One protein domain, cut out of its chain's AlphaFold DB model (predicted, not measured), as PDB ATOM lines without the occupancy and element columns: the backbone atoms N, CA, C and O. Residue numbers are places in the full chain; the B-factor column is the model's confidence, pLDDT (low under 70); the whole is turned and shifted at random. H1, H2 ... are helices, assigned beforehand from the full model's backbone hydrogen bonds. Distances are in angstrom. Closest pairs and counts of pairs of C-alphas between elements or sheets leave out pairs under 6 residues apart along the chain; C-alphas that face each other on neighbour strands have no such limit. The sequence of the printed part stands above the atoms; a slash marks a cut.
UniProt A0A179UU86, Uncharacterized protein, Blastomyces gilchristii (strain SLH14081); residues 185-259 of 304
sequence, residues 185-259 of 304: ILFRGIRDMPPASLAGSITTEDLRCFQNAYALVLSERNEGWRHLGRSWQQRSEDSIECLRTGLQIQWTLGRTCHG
ATOM      1  N   ILE A 185     -44.522  30.578  51.433       84.06
ATOM      2  CA  ILE A 185     -43.822  31.015  50.214       84.06
ATOM      3  C   ILE A 185     -43.136  32.364  50.436       84.06
ATOM      4  O   ILE A 185     -41.937  32.484  50.191       84.06
ATOM      5  N   LEU A 186     -43.870  33.364  50.941       82.69
ATOM      6  CA  LEU A 186     -43.301  34.686  51.205       82.69
ATOM      7  C   LEU A 186     -42.219  34.624  52.290       82.69
ATOM      8  O   LEU A 186     -41.148  35.199  52.119       82.69
ATOM      9  N   PHE A 187     -42.479  33.893  53.376       83.12
ATOM     10  CA  PHE A 187     -41.542  33.746  54.487       83.12
ATOM     11  C   PHE A 187     -40.215  33.111  54.043       83.12
ATOM     12  O   PHE A 187     -39.146  33.680  54.265       83.12
ATOM     13  N   ARG A 188     -40.283  31.977  53.334       84.06
ATOM     14  CA  ARG A 188     -39.117  31.309  52.740       84.06
ATOM     15  C   ARG A 188     -38.427  32.216  51.729       84.06
ATOM     16  O   ARG A 188     -37.212  32.323  51.749       84.06
ATOM     17  N   GLY A 189     -39.181  32.950  50.912       83.75
ATOM     18  CA  GLY A 189     -38.631  33.947  49.996       83.75
ATOM     19  C   GLY A 189     -37.801  35.025  50.702       83.75
ATOM     20  O   GLY A 189     -36.700  35.332  50.256       83.75
ATOM     21  N   ILE A 190     -38.286  35.567  51.825       83.25
ATOM     22  CA  ILE A 190     -37.559  36.565  52.632       83.25
ATOM     23  C   ILE A 190     -36.290  35.965  53.251       83.25
ATOM     24  O   ILE A 190     -35.257  36.633  53.301       83.25
ATOM     25  N   ARG A 191     -36.369  34.722  53.741       81.19
ATOM     26  CA  ARG A 191     -35.250  34.023  54.388       81.19
ATOM     27  C   ARG A 191     -34.168  33.611  53.386       81.19
ATOM     28  O   ARG A 191     -32.979  33.771  53.659       81.19
ATOM     29  N   ASP A 192     -34.591  33.090  52.240       82.94
ATOM     30  CA  ASP A 192     -33.748  32.314  51.332       82.94
ATOM     31  C   ASP A 192     -33.300  33.126  50.101       82.94
ATOM     32  O   ASP A 192     -32.380  32.706  49.397       82.94
ATOM     33  N   MET A 193     -33.898  34.299  49.835       83.69
ATOM     34  CA  MET A 193     -33.571  35.133  48.670       83.69
ATOM     35  C   MET A 193     -33.147  36.562  49.043       83.69
ATOM     36  O   MET A 193     -33.686  37.165  49.974       83.69
ATOM     37  N   PRO A 194     -32.233  37.182  48.270       85.38
ATOM     38  CA  PRO A 194     -31.988  38.616  48.362       85.38
ATOM     39  C   PRO A 194     -33.259  39.430  48.055       85.38
ATOM     40  O   PRO A 194     -34.016  39.047  47.157       85.38
ATOM     41  N   PRO A 195     -33.456  40.608  48.685       82.69
ATOM     42  CA  PRO A 195     -34.659  41.421  48.486       82.69
ATOM     43  C   PRO A 195     -34.972  41.745  47.019       82.69
ATOM     44  O   PRO A 195     -36.125  41.677  46.604       82.69
ATOM     45  N   ALA A 196     -33.950  42.051  46.211       85.88
ATOM     46  CA  ALA A 196     -34.127  42.348  44.789       85.88
ATOM     47  C   ALA A 196     -34.625  41.130  43.989       85.88
ATOM     48  O   ALA A 196     -35.491  41.267  43.129       85.88
ATOM     49  N   SER A 197     -34.114  39.935  44.296       88.94
ATOM     50  CA  SER A 197     -34.528  38.685  43.652       88.94
ATOM     51  C   SER A 197     -35.950  38.296  44.046       88.94
ATOM     52  O   SER A 197     -36.742  37.931  43.178       88.94
ATOM     53  N   LEU A 198     -36.300  38.442  45.327       86.62
ATOM     54  CA  LEU A 198     -37.660  38.214  45.809       86.62
ATOM     55  C   LEU A 198     -38.653  39.170  45.136       86.62
ATOM     56  O   LEU A 198     -39.668  38.729  44.601       86.62
ATOM     57  N   ALA A 199     -38.335  40.467  45.095       85.00
ATOM     58  CA  ALA A 199     -39.162  41.465  44.420       85.00
ATOM     59  C   ALA A 199     -39.330  41.155  42.925       85.00
ATOM     60  O   ALA A 199     -40.440  41.252  42.395       85.00
ATOM     61  N   GLY A 200     -38.256  40.730  42.252       88.69
ATOM     62  CA  GLY A 200     -38.309  40.295  40.857       88.69
ATOM     63  C   GLY A 200     -39.225  39.086  40.652       88.69
ATOM     64  O   GLY A 200     -40.054  39.096  39.741       88.69
ATOM     65  N   SER A 201     -39.133  38.075  41.522       87.56
ATOM     66  CA  SER A 201     -39.980  36.876  41.472       87.56
ATOM     67  C   SER A 201     -41.463  37.215  41.653       87.56
ATOM     68  O   SER A 201     -42.282  36.832  40.818       87.56
ATOM     69  N   ILE A 202     -41.792  38.010  42.675       84.94
ATOM     70  CA  ILE A 202     -43.157  38.481  42.956       84.94
ATOM     71  C   ILE A 202     -43.715  39.257  41.756       84.94
ATOM     72  O   ILE A 202     -44.817  38.963  41.295       84.94
ATOM     73  N   THR A 203     -42.938  40.198  41.211       85.88
ATOM     74  CA  THR A 203     -43.363  41.044  40.079       85.88
ATOM     75  C   THR A 203     -43.579  40.225  38.806       85.88
ATOM     76  O   THR A 203     -44.510  40.484  38.046       85.88
ATOM     77  N   THR A 204     -42.735  39.220  38.568       89.31
ATOM     78  CA  THR A 204     -42.864  38.327  37.406       89.31
ATOM     79  C   THR A 204     -44.141  37.498  37.501       89.31
ATOM     80  O   THR A 204     -44.875  37.370  36.522       89.31
ATOM     81  N   GLU A 205     -44.439  36.982  38.691       85.81
ATOM     82  CA  GLU A 205     -45.657  36.219  38.932       85.81
ATOM     83  C   GLU A 205     -46.914  37.098  38.826       85.81
ATOM     84  O   GLU A 205     -47.902  36.691  38.216       85.81
ATOM     85  N   ASP A 206     -46.865  38.336  39.328       83.56
ATOM     86  CA  ASP A 206     -47.939  39.320  39.140       83.56
ATOM     87  C   ASP A 206     -48.222  39.606  37.672       83.56
ATOM     88  O   ASP A 206     -49.381  39.598  37.246       83.56
ATOM     89  N   LEU A 207     -47.167  39.826  36.889       85.62
ATOM     90  CA  LEU A 207     -47.288  40.063  35.458       85.62
ATOM     91  C   LEU A 207     -47.943  38.867  34.759       85.62
ATOM     92  O   LEU A 207     -48.837  39.059  33.935       85.62
ATOM     93  N   ARG A 208     -47.563  37.640  35.128       85.75
ATOM     94  CA  ARG A 208     -48.159  36.409  34.595       85.75
ATOM     95  C   ARG A 208     -49.645  36.301  34.947       85.75
ATOM     96  O   ARG A 208     -50.465  36.031  34.070       85.75
ATOM     97  N   CYS A 209     -50.019  36.548  36.203       80.88
ATOM     98  CA  CYS A 209     -51.420  36.562  36.632       80.88
ATOM     99  C   CYS A 209     -52.233  37.622  35.878       80.88
ATOM    100  O   CYS A 209     -53.350  37.341  35.444       80.88
ATOM    101  N   PHE A 210     -51.669  38.817  35.686       83.31
ATOM    102  CA  PHE A 210     -52.304  39.895  34.936       83.31
ATOM    103  C   PHE A 210     -52.501  39.526  33.463       83.31
ATOM    104  O   PHE A 210     -53.596  39.690  32.936       83.31
ATOM    105  N   GLN A 211     -51.477  38.981  32.803       84.69
ATOM    106  CA  GLN A 211     -51.561  38.531  31.410       84.69
ATOM    107  C   GLN A 211     -52.626  37.445  31.228       84.69
ATOM    108  O   GLN A 211     -53.431  37.524  30.300       84.69
ATOM    109  N   ASN A 212     -52.690  36.478  32.147       81.69
ATOM    110  CA  ASN A 212     -53.719  35.439  32.141       81.69
ATOM    111  C   ASN A 212     -55.122  36.024  32.351       81.69
ATOM    112  O   ASN A 212     -56.060  35.649  31.653       81.69
ATOM    113  N   ALA A 213     -55.275  36.962  33.291       80.00
ATOM    114  CA  ALA A 213     -56.547  37.636  33.526       80.00
ATOM    115  C   ALA A 213     -56.993  38.443  32.304       80.00
ATOM    116  O   ALA A 213     -58.156  38.371  31.916       80.00
ATOM    117  N   TYR A 214     -56.057  39.150  31.671       77.69
ATOM    118  CA  TYR A 214     -56.291  39.929  30.465       77.69
ATOM    119  C   TYR A 214     -56.706  39.049  29.280       77.69
ATOM    120  O   TYR A 214     -57.673  39.365  28.595       77.69
ATOM    121  N   ALA A 215     -56.049  37.904  29.072       77.44
ATOM    122  CA  ALA A 215     -56.426  36.947  28.029       77.44
ATOM    123  C   ALA A 215     -57.861  36.410  28.205       77.44
ATOM    124  O   ALA A 215     -58.540  36.108  27.226       77.44
ATOM    125  N   LEU A 216     -58.344  36.340  29.448       71.88
ATOM    126  CA  LEU A 216     -59.694  35.894  29.792       71.88
ATOM    127  C   LEU A 216     -60.743  37.021  29.773       71.88
ATOM    128  O   LEU A 216     -61.930  36.726  29.910       71.88
ATOM    129  N   VAL A 217     -60.363  38.287  29.551       65.56
ATOM    130  CA  VAL A 217     -61.300  39.432  29.469       65.56
ATOM    131  C   VAL A 217     -62.374  39.220  28.401       65.56
ATOM    132  O   VAL A 217     -63.513  39.637  28.585       65.56
ATOM    133  N   LEU A 218     -62.043  38.519  27.315       57.72
ATOM    134  CA  LEU A 218     -62.971  38.233  26.216       57.72
ATOM    135  C   LEU A 218     -63.969  37.102  26.521       57.72
ATOM    136  O   LEU A 218     -64.845  36.836  25.708       57.72
ATOM    137  N   SER A 219     -63.846  36.422  27.665       59.03
ATOM    138  CA  SER A 219     -64.627  35.215  27.977       59.03
ATOM    139  C   SER A 219     -65.853  35.449  28.873       59.03
ATOM    140  O   SER A 219     -66.410  34.480  29.380       59.03
ATOM    141  N   GLU A 220     -66.254  36.705  29.123       59.09
ATOM    142  CA  GLU A 220     -67.314  37.134  30.077       59.09
ATOM    143  C   GLU A 220     -67.137  36.636  31.532       59.09
ATOM    144  O   GLU A 220     -67.843  37.055  32.453       59.09
ATOM    145  N   ARG A 221     -66.143  35.784  31.792       61.66
ATOM    146  CA  ARG A 221     -65.805  35.254  33.105       61.66
ATOM    147  C   ARG A 221     -64.729  36.121  33.743       61.66
ATOM    148  O   ARG A 221     -63.540  35.981  33.476       61.66
ATOM    149  N   ASN A 222     -65.140  36.947  34.703       68.75
ATOM    150  CA  ASN A 222     -64.257  37.735  35.579       68.75
ATOM    151  C   ASN A 222     -63.366  36.886  36.524       68.75
ATOM    152  O   ASN A 222     -62.856  37.382  37.529       68.75
ATOM    153  N   GLU A 223     -63.182  35.594  36.253       73.50
ATOM    154  CA  GLU A 223     -62.445  34.658  37.104       73.50
ATOM    155  C   GLU A 223     -60.953  35.000  37.194       73.50
ATOM    156  O   GLU A 223     -60.385  34.935  38.286       73.50
ATOM    157  N   GLY A 224     -60.344  35.443  36.089       71.56
ATOM    158  CA  GLY A 224     -58.937  35.852  36.054       71.56
ATOM    159  C   GLY A 224     -58.648  37.055  36.956       71.56
ATOM    160  O   GLY A 224     -57.736  37.012  37.783       71.56
ATOM    161  N   TRP A 225     -59.484  38.094  36.884       76.88
ATOM    162  CA  TRP A 225     -59.374  39.272  37.753       76.88
ATOM    163  C   TRP A 225     -59.635  38.943  39.223       76.88
ATOM    164  O   TRP A 225     -58.920  39.426  40.100       76.88
ATOM    165  N   ARG A 226     -60.608  38.068  39.510       79.75
ATOM    166  CA  ARG A 226     -60.848  37.582  40.879       79.75
ATOM    167  C   ARG A 226     -59.645  36.815  41.428       79.75
ATOM    168  O   ARG A 226     -59.333  36.953  42.606       79.75
ATOM    169  N   HIS A 227     -58.976  36.006  40.607       78.12
ATOM    170  CA  HIS A 227     -57.778  35.279  41.023       78.12
ATOM    171  C   HIS A 227     -56.612  36.229  41.332       78.12
ATOM    172  O   HIS A 227     -55.992  36.088  42.385       78.12
ATOM    173  N   LEU A 228     -56.376  37.240  40.484       78.75
ATOM    174  CA  LEU A 228     -55.380  38.283  40.749       78.75
ATOM    175  C   LEU A 228     -55.683  39.028  42.059       78.75
ATOM    176  O   LEU A 228     -54.806  39.148  42.912       78.75
ATOM    177  N   GLY A 229     -56.937  39.448  42.256       80.56
ATOM    178  CA  GLY A 229     -57.375  40.118  43.483       80.56
ATOM    179  C   GLY A 229     -57.154  39.269  44.738       80.56
ATOM    180  O   GLY A 229     -56.623  39.767  45.727       80.56
ATOM    181  N   ARG A 230     -57.476  37.966  44.685       79.75
ATOM    182  CA  ARG A 230     -57.188  37.030  45.787       79.75
ATOM    183  C   ARG A 230     -55.693  36.909  46.065       79.75
ATOM    184  O   ARG A 230     -55.307  36.944  47.222       79.75
ATOM    185  N   SER A 231     -54.857  36.808  45.032       77.56
ATOM    186  CA  SER A 231     -53.400  36.713  45.197       77.56
ATOM    187  C   SER A 231     -52.796  37.968  45.844       77.56
ATOM    188  O   SER A 231     -51.904  37.879  46.688       77.56
ATOM    189  N   TRP A 232     -53.304  39.151  45.494       81.88
ATOM    190  CA  TRP A 232     -52.858  40.424  46.072       81.88
ATOM    191  C   TRP A 232     -53.294  40.602  47.518       81.88
ATOM    192  O   TRP A 232     -52.469  40.939  48.369       81.88
ATOM    193  N   GLN A 233     -54.571  40.331  47.802       80.88
ATOM    194  CA  GLN A 233     -55.064  40.275  49.174       80.88
ATOM    195  C   GLN A 233     -54.207  39.307  49.986       80.88
ATOM    196  O   GLN A 233     -53.799  39.626  51.102       80.88
ATOM    197  N   GLN A 234     -53.850  38.176  49.372       78.19
ATOM    198  CA  GLN A 234     -53.103  37.160  50.064       78.19
ATOM    199  C   GLN A 234     -51.713  37.626  50.498       78.19
ATOM    200  O   GLN A 234     -51.342  37.534  51.667       78.19
ATOM    201  N   ARG A 235     -50.965  38.200  49.558       77.75
ATOM    202  CA  ARG A 235     -49.623  38.730  49.817       77.75
ATOM    203  C   ARG A 235     -49.625  39.905  50.794       77.75
ATOM    204  O   ARG A 235     -48.655  40.072  51.534       77.75
ATOM    205  N   SER A 236     -50.687  40.713  50.804       81.00
ATOM    206  CA  SER A 236     -50.867  41.795  51.778       81.00
ATOM    207  C   SER A 236     -50.945  41.246  53.205       81.00
ATOM    208  O   SER A 236     -50.199  41.684  54.084       81.00
ATOM    209  N   GLU A 237     -51.779  40.227  53.422       77.81
ATOM    210  CA  GLU A 237     -51.912  39.551  54.717       77.81
ATOM    211  C   GLU A 237     -50.591  38.919  55.164       77.81
ATOM    212  O   GLU A 237     -50.159  39.138  56.298       77.81
ATOM    213  N   ASP A 238     -49.914  38.213  54.257       75.69
ATOM    214  CA  ASP A 238     -48.641  37.553  54.555       75.69
ATOM    215  C   ASP A 238     -47.543  38.574  54.895       75.69
ATOM    216  O   ASP A 238     -46.713  38.337  55.774       75.69
ATOM    217  N   SER A 239     -47.547  39.744  54.248       75.12
ATOM    218  CA  SER A 239     -46.594  40.827  54.528       75.12
ATOM    219  C   SER A 239     -46.824  41.435  55.913       75.12
ATOM    220  O   SER A 239     -45.873  41.630  56.673       75.12
ATOM    221  N   ILE A 240     -48.084  41.700  56.271       76.81
ATOM    222  CA  ILE A 240     -48.459  42.186  57.607       76.81
ATOM    223  C   ILE A 240     -48.059  41.162  58.672       76.81
ATOM    224  O   ILE A 240     -47.520  41.525  59.720       76.81
ATOM    225  N   GLU A 241     -48.292  39.880  58.407       73.69
ATOM    226  CA  GLU A 241     -47.904  38.793  59.297       73.69
ATOM    227  C   GLU A 241     -46.386  38.690  59.463       73.69
ATOM    228  O   GLU A 241     -45.911  38.595  60.595       73.69
ATOM    229  N   CYS A 242     -45.614  38.767  58.377       70.62
ATOM    230  CA  CYS A 242     -44.152  38.762  58.439       70.62
ATOM    231  C   CYS A 242     -43.616  39.963  59.227       70.62
ATOM    232  O   CYS A 242     -42.672  39.811  59.997       70.62
ATOM    233  N   LEU A 243     -44.231  41.144  59.103       70.62
ATOM    234  CA  LEU A 243     -43.865  42.321  59.898       70.62
ATOM    235  C   LEU A 243     -44.163  42.115  61.389       70.62
ATOM    236  O   LEU A 243     -43.309  42.387  62.228       70.62
ATOM    237  N   ARG A 244     -45.348  41.596  61.735       68.75
ATOM    238  CA  ARG A 244     -45.730  41.322  63.134       68.75
ATOM    239  C   ARG A 244     -44.870  40.231  63.767       68.75
ATOM    240  O   ARG A 244     -44.413  40.386  64.897       68.75
ATOM    241  N   THR A 245     -44.624  39.156  63.029       64.25
ATOM    242  CA  THR A 245     -43.816  38.024  63.493       64.25
ATOM    243  C   THR A 245     -42.342  38.411  63.540       64.25
ATOM    244  O   THR A 245     -41.668  38.097  64.507       64.25
ATOM    245  N   GLY A 246     -41.845  39.183  62.570       57.91
ATOM    246  CA  GLY A 246     -40.496  39.751  62.586       57.91
ATOM    247  C   GLY A 246     -40.270  40.715  63.753       57.91
ATOM    248  O   GLY A 246     -39.190  40.709  64.340       57.91
ATOM    249  N   LEU A 247     -41.296  41.478  64.151       47.38
ATOM    250  CA  LEU A 247     -41.280  42.241  65.399       47.38
ATOM    251  C   LEU A 247     -41.203  41.293  66.604       47.38
ATOM    252  O   LEU A 247     -40.296  41.456  67.406       47.38
ATOM    253  N   GLN A 248     -42.066  40.274  66.715       44.38
ATOM    254  CA  GLN A 248     -42.063  39.301  67.829       44.38
ATOM    255  C   GLN A 248     -40.773  38.465  67.943       44.38
ATOM    256  O   GLN A 248     -40.264  38.292  69.047       44.38
ATOM    257  N   ILE A 249     -40.199  38.005  66.828       44.44
ATOM    258  CA  ILE A 249     -38.935  37.252  66.779       44.44
ATOM    259  C   ILE A 249     -37.753  38.149  67.191       44.44
ATOM    260  O   ILE A 249     -36.825  37.684  67.850       44.44
ATOM    261  N   GLN A 250     -37.796  39.455  66.894       42.72
ATOM    262  CA  GLN A 250     -36.810  40.415  67.414       42.72
ATOM    263  C   GLN A 250     -36.887  40.614  68.939       42.72
ATOM    264  O   GLN A 250     -35.897  41.052  69.528       42.72
ATOM    265  N   TRP A 251     -38.012  40.290  69.592       31.83
ATOM    266  CA  TRP A 251     -38.120  40.328  71.057       31.83
ATOM    267  C   TRP A 251     -37.550  39.069  71.727       31.83
ATOM    268  O   TRP A 251     -37.053  39.164  72.848       31.83
ATOM    269  N   THR A 252     -37.563  37.910  71.061       35.16
ATOM    270  CA  THR A 252     -36.978  36.655  71.577       35.16
ATOM    271  C   THR A 252     -35.500  36.474  71.221       35.16
ATOM    272  O   THR A 252     -34.757  35.876  71.998       35.16
ATOM    273  N   LEU A 253     -35.030  37.033  70.103       33.75
ATOM    274  CA  LEU A 253     -33.617  37.054  69.711       33.75
ATOM    275  C   LEU A 253     -33.027  38.447  69.944       33.75
ATOM    276  O   LEU A 253     -33.113  39.344  69.105       33.75
ATOM    277  N   GLY A 254     -32.407  38.623  71.111       31.44
ATOM    278  CA  GLY A 254     -31.739  39.859  71.502       31.44
ATOM    279  C   GLY A 254     -30.836  40.461  70.412       31.44
ATOM    280  O   GLY A 254     -29.942  39.813  69.876       31.44
ATOM    281  N   ARG A 255     -31.076  41.753  70.143       33.31
ATOM    282  CA  ARG A 255     -30.151  42.782  69.624       33.31
ATOM    283  C   ARG A 255     -29.083  42.314  68.620       33.31
ATOM    284  O   ARG A 255     -27.905  42.292  68.949       33.31
ATOM    285  N   THR A 256     -29.445  42.103  67.356       35.38
ATOM    286  CA  THR A 256     -28.474  42.264  66.239       35.38
ATOM    287  C   THR A 256     -29.079  42.765  64.920       35.38
ATOM    288  O   THR A 256     -28.353  43.328  64.106       35.38
ATOM    289  N   CYS A 257     -30.399  42.688  64.710       35.56
ATOM    290  CA  CYS A 257     -31.017  43.049  63.420       35.56
ATOM    291  C   CYS A 257     -31.761  44.401  63.395       35.56
ATOM    292  O   CYS A 257     -32.550  44.655  62.485       35.56
ATOM    293  N   HIS A 258     -31.500  45.294  64.355       32.38
ATOM    294  CA  HIS A 258     -32.243  46.554  64.542       32.38
ATOM    295  C   HIS A 258     -32.082  47.602  63.416       32.38
ATOM    296  O   HIS A 258     -32.773  48.613  63.429       32.38
ATOM    297  N   GLY A 259     -31.205  47.389  62.428       28.81
ATOM    298  CA  GLY A 259     -30.859  48.426  61.445       28.81
ATOM    299  C   GLY A 259     -31.455  48.303  60.038       28.81
ATOM    300  O   GLY A 259     -31.324  49.251  59.273       28.81
TER     301      GLY A 259
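What this domain is: This is residues 185 to 259 of the 304 residues of an uncharacterized protein of Blastomyces gilchristii (strain SLH14081) (UniProt A0A179UU86). The printed part is a long helical hairpin, H2 and H3, narrow at its turn and opening towards the other end like a slender V, with the short helix H1 folded back at the open end, near the gap between the two long helices and set to one side. H3 is the longer arm; its residues 243 to 249 stick out past the body, and so do residues 251 to 257 in the tail that follows H3. The printed part has 75 residues, with three named helices in the order H1, H2, H3 and no named strand; the class is all helix. The whole is loose, with a radius of gyration of the C-alphas of 16.5 A, and a rod in outline, spanning 55 by 21 by 16 A.

How they stand to each other: H1, residues 185 to 192, is joined by a tight link of 2 residues to H2, residues 195 to 215. These two are close but not clearly touching; their closest C-alphas, those of Gly 189 and Leu 198, are 6.1 A apart. They run opposite ways at a shallow tilt of 27 degrees. A short link of 7 residues joins H2 to H3, residues 223 to 252, and the two form a helical hairpin. H2 and H3 touch, through residues 206 to 214 of H2 and residues 223 to 228 of H3 alone; the closest C-alphas are those of Ala 213 and Gly 224, 3.9 A apart. They run opposite ways at a shallow tilt of 19 degrees. H3 touches H1 with residues 235 to 242 alone; the closest C-alphas are those of Phe 187 and Cys 242, 6.9 A apart. H1 and H3 run the same way at a steep tilt of 46 degrees. In H1, H2 and H3 every O i to N i+4 pair is within hydrogen-bond range.

Where its parts are: H1 begins at C-alpha 185, at (-43.822, 31.015, 50.214), and measures 10.2 A from first to last C-alpha. H2 measures 30.2 A, from C-alpha 195 to C-alpha 215 at (-56.426, 36.947, 28.029). H3, the longest helix with 30 residues, measures 42.9 A and ends at C-alpha 252, at (-36.978, 36.655, 71.577).

The domain as a whole: The two C-alphas farthest apart, those of Leu 218 and Gly 254, are 55.0 A apart. Without the stretches that stand free, the body has 61 residues and spans 50 by 21 by 16 A. The printed part has no cut, and neither link is long. The mean pLDDT of the printed part is 71.1; residues 217 to 222 and residues 244 to 259 are under 70.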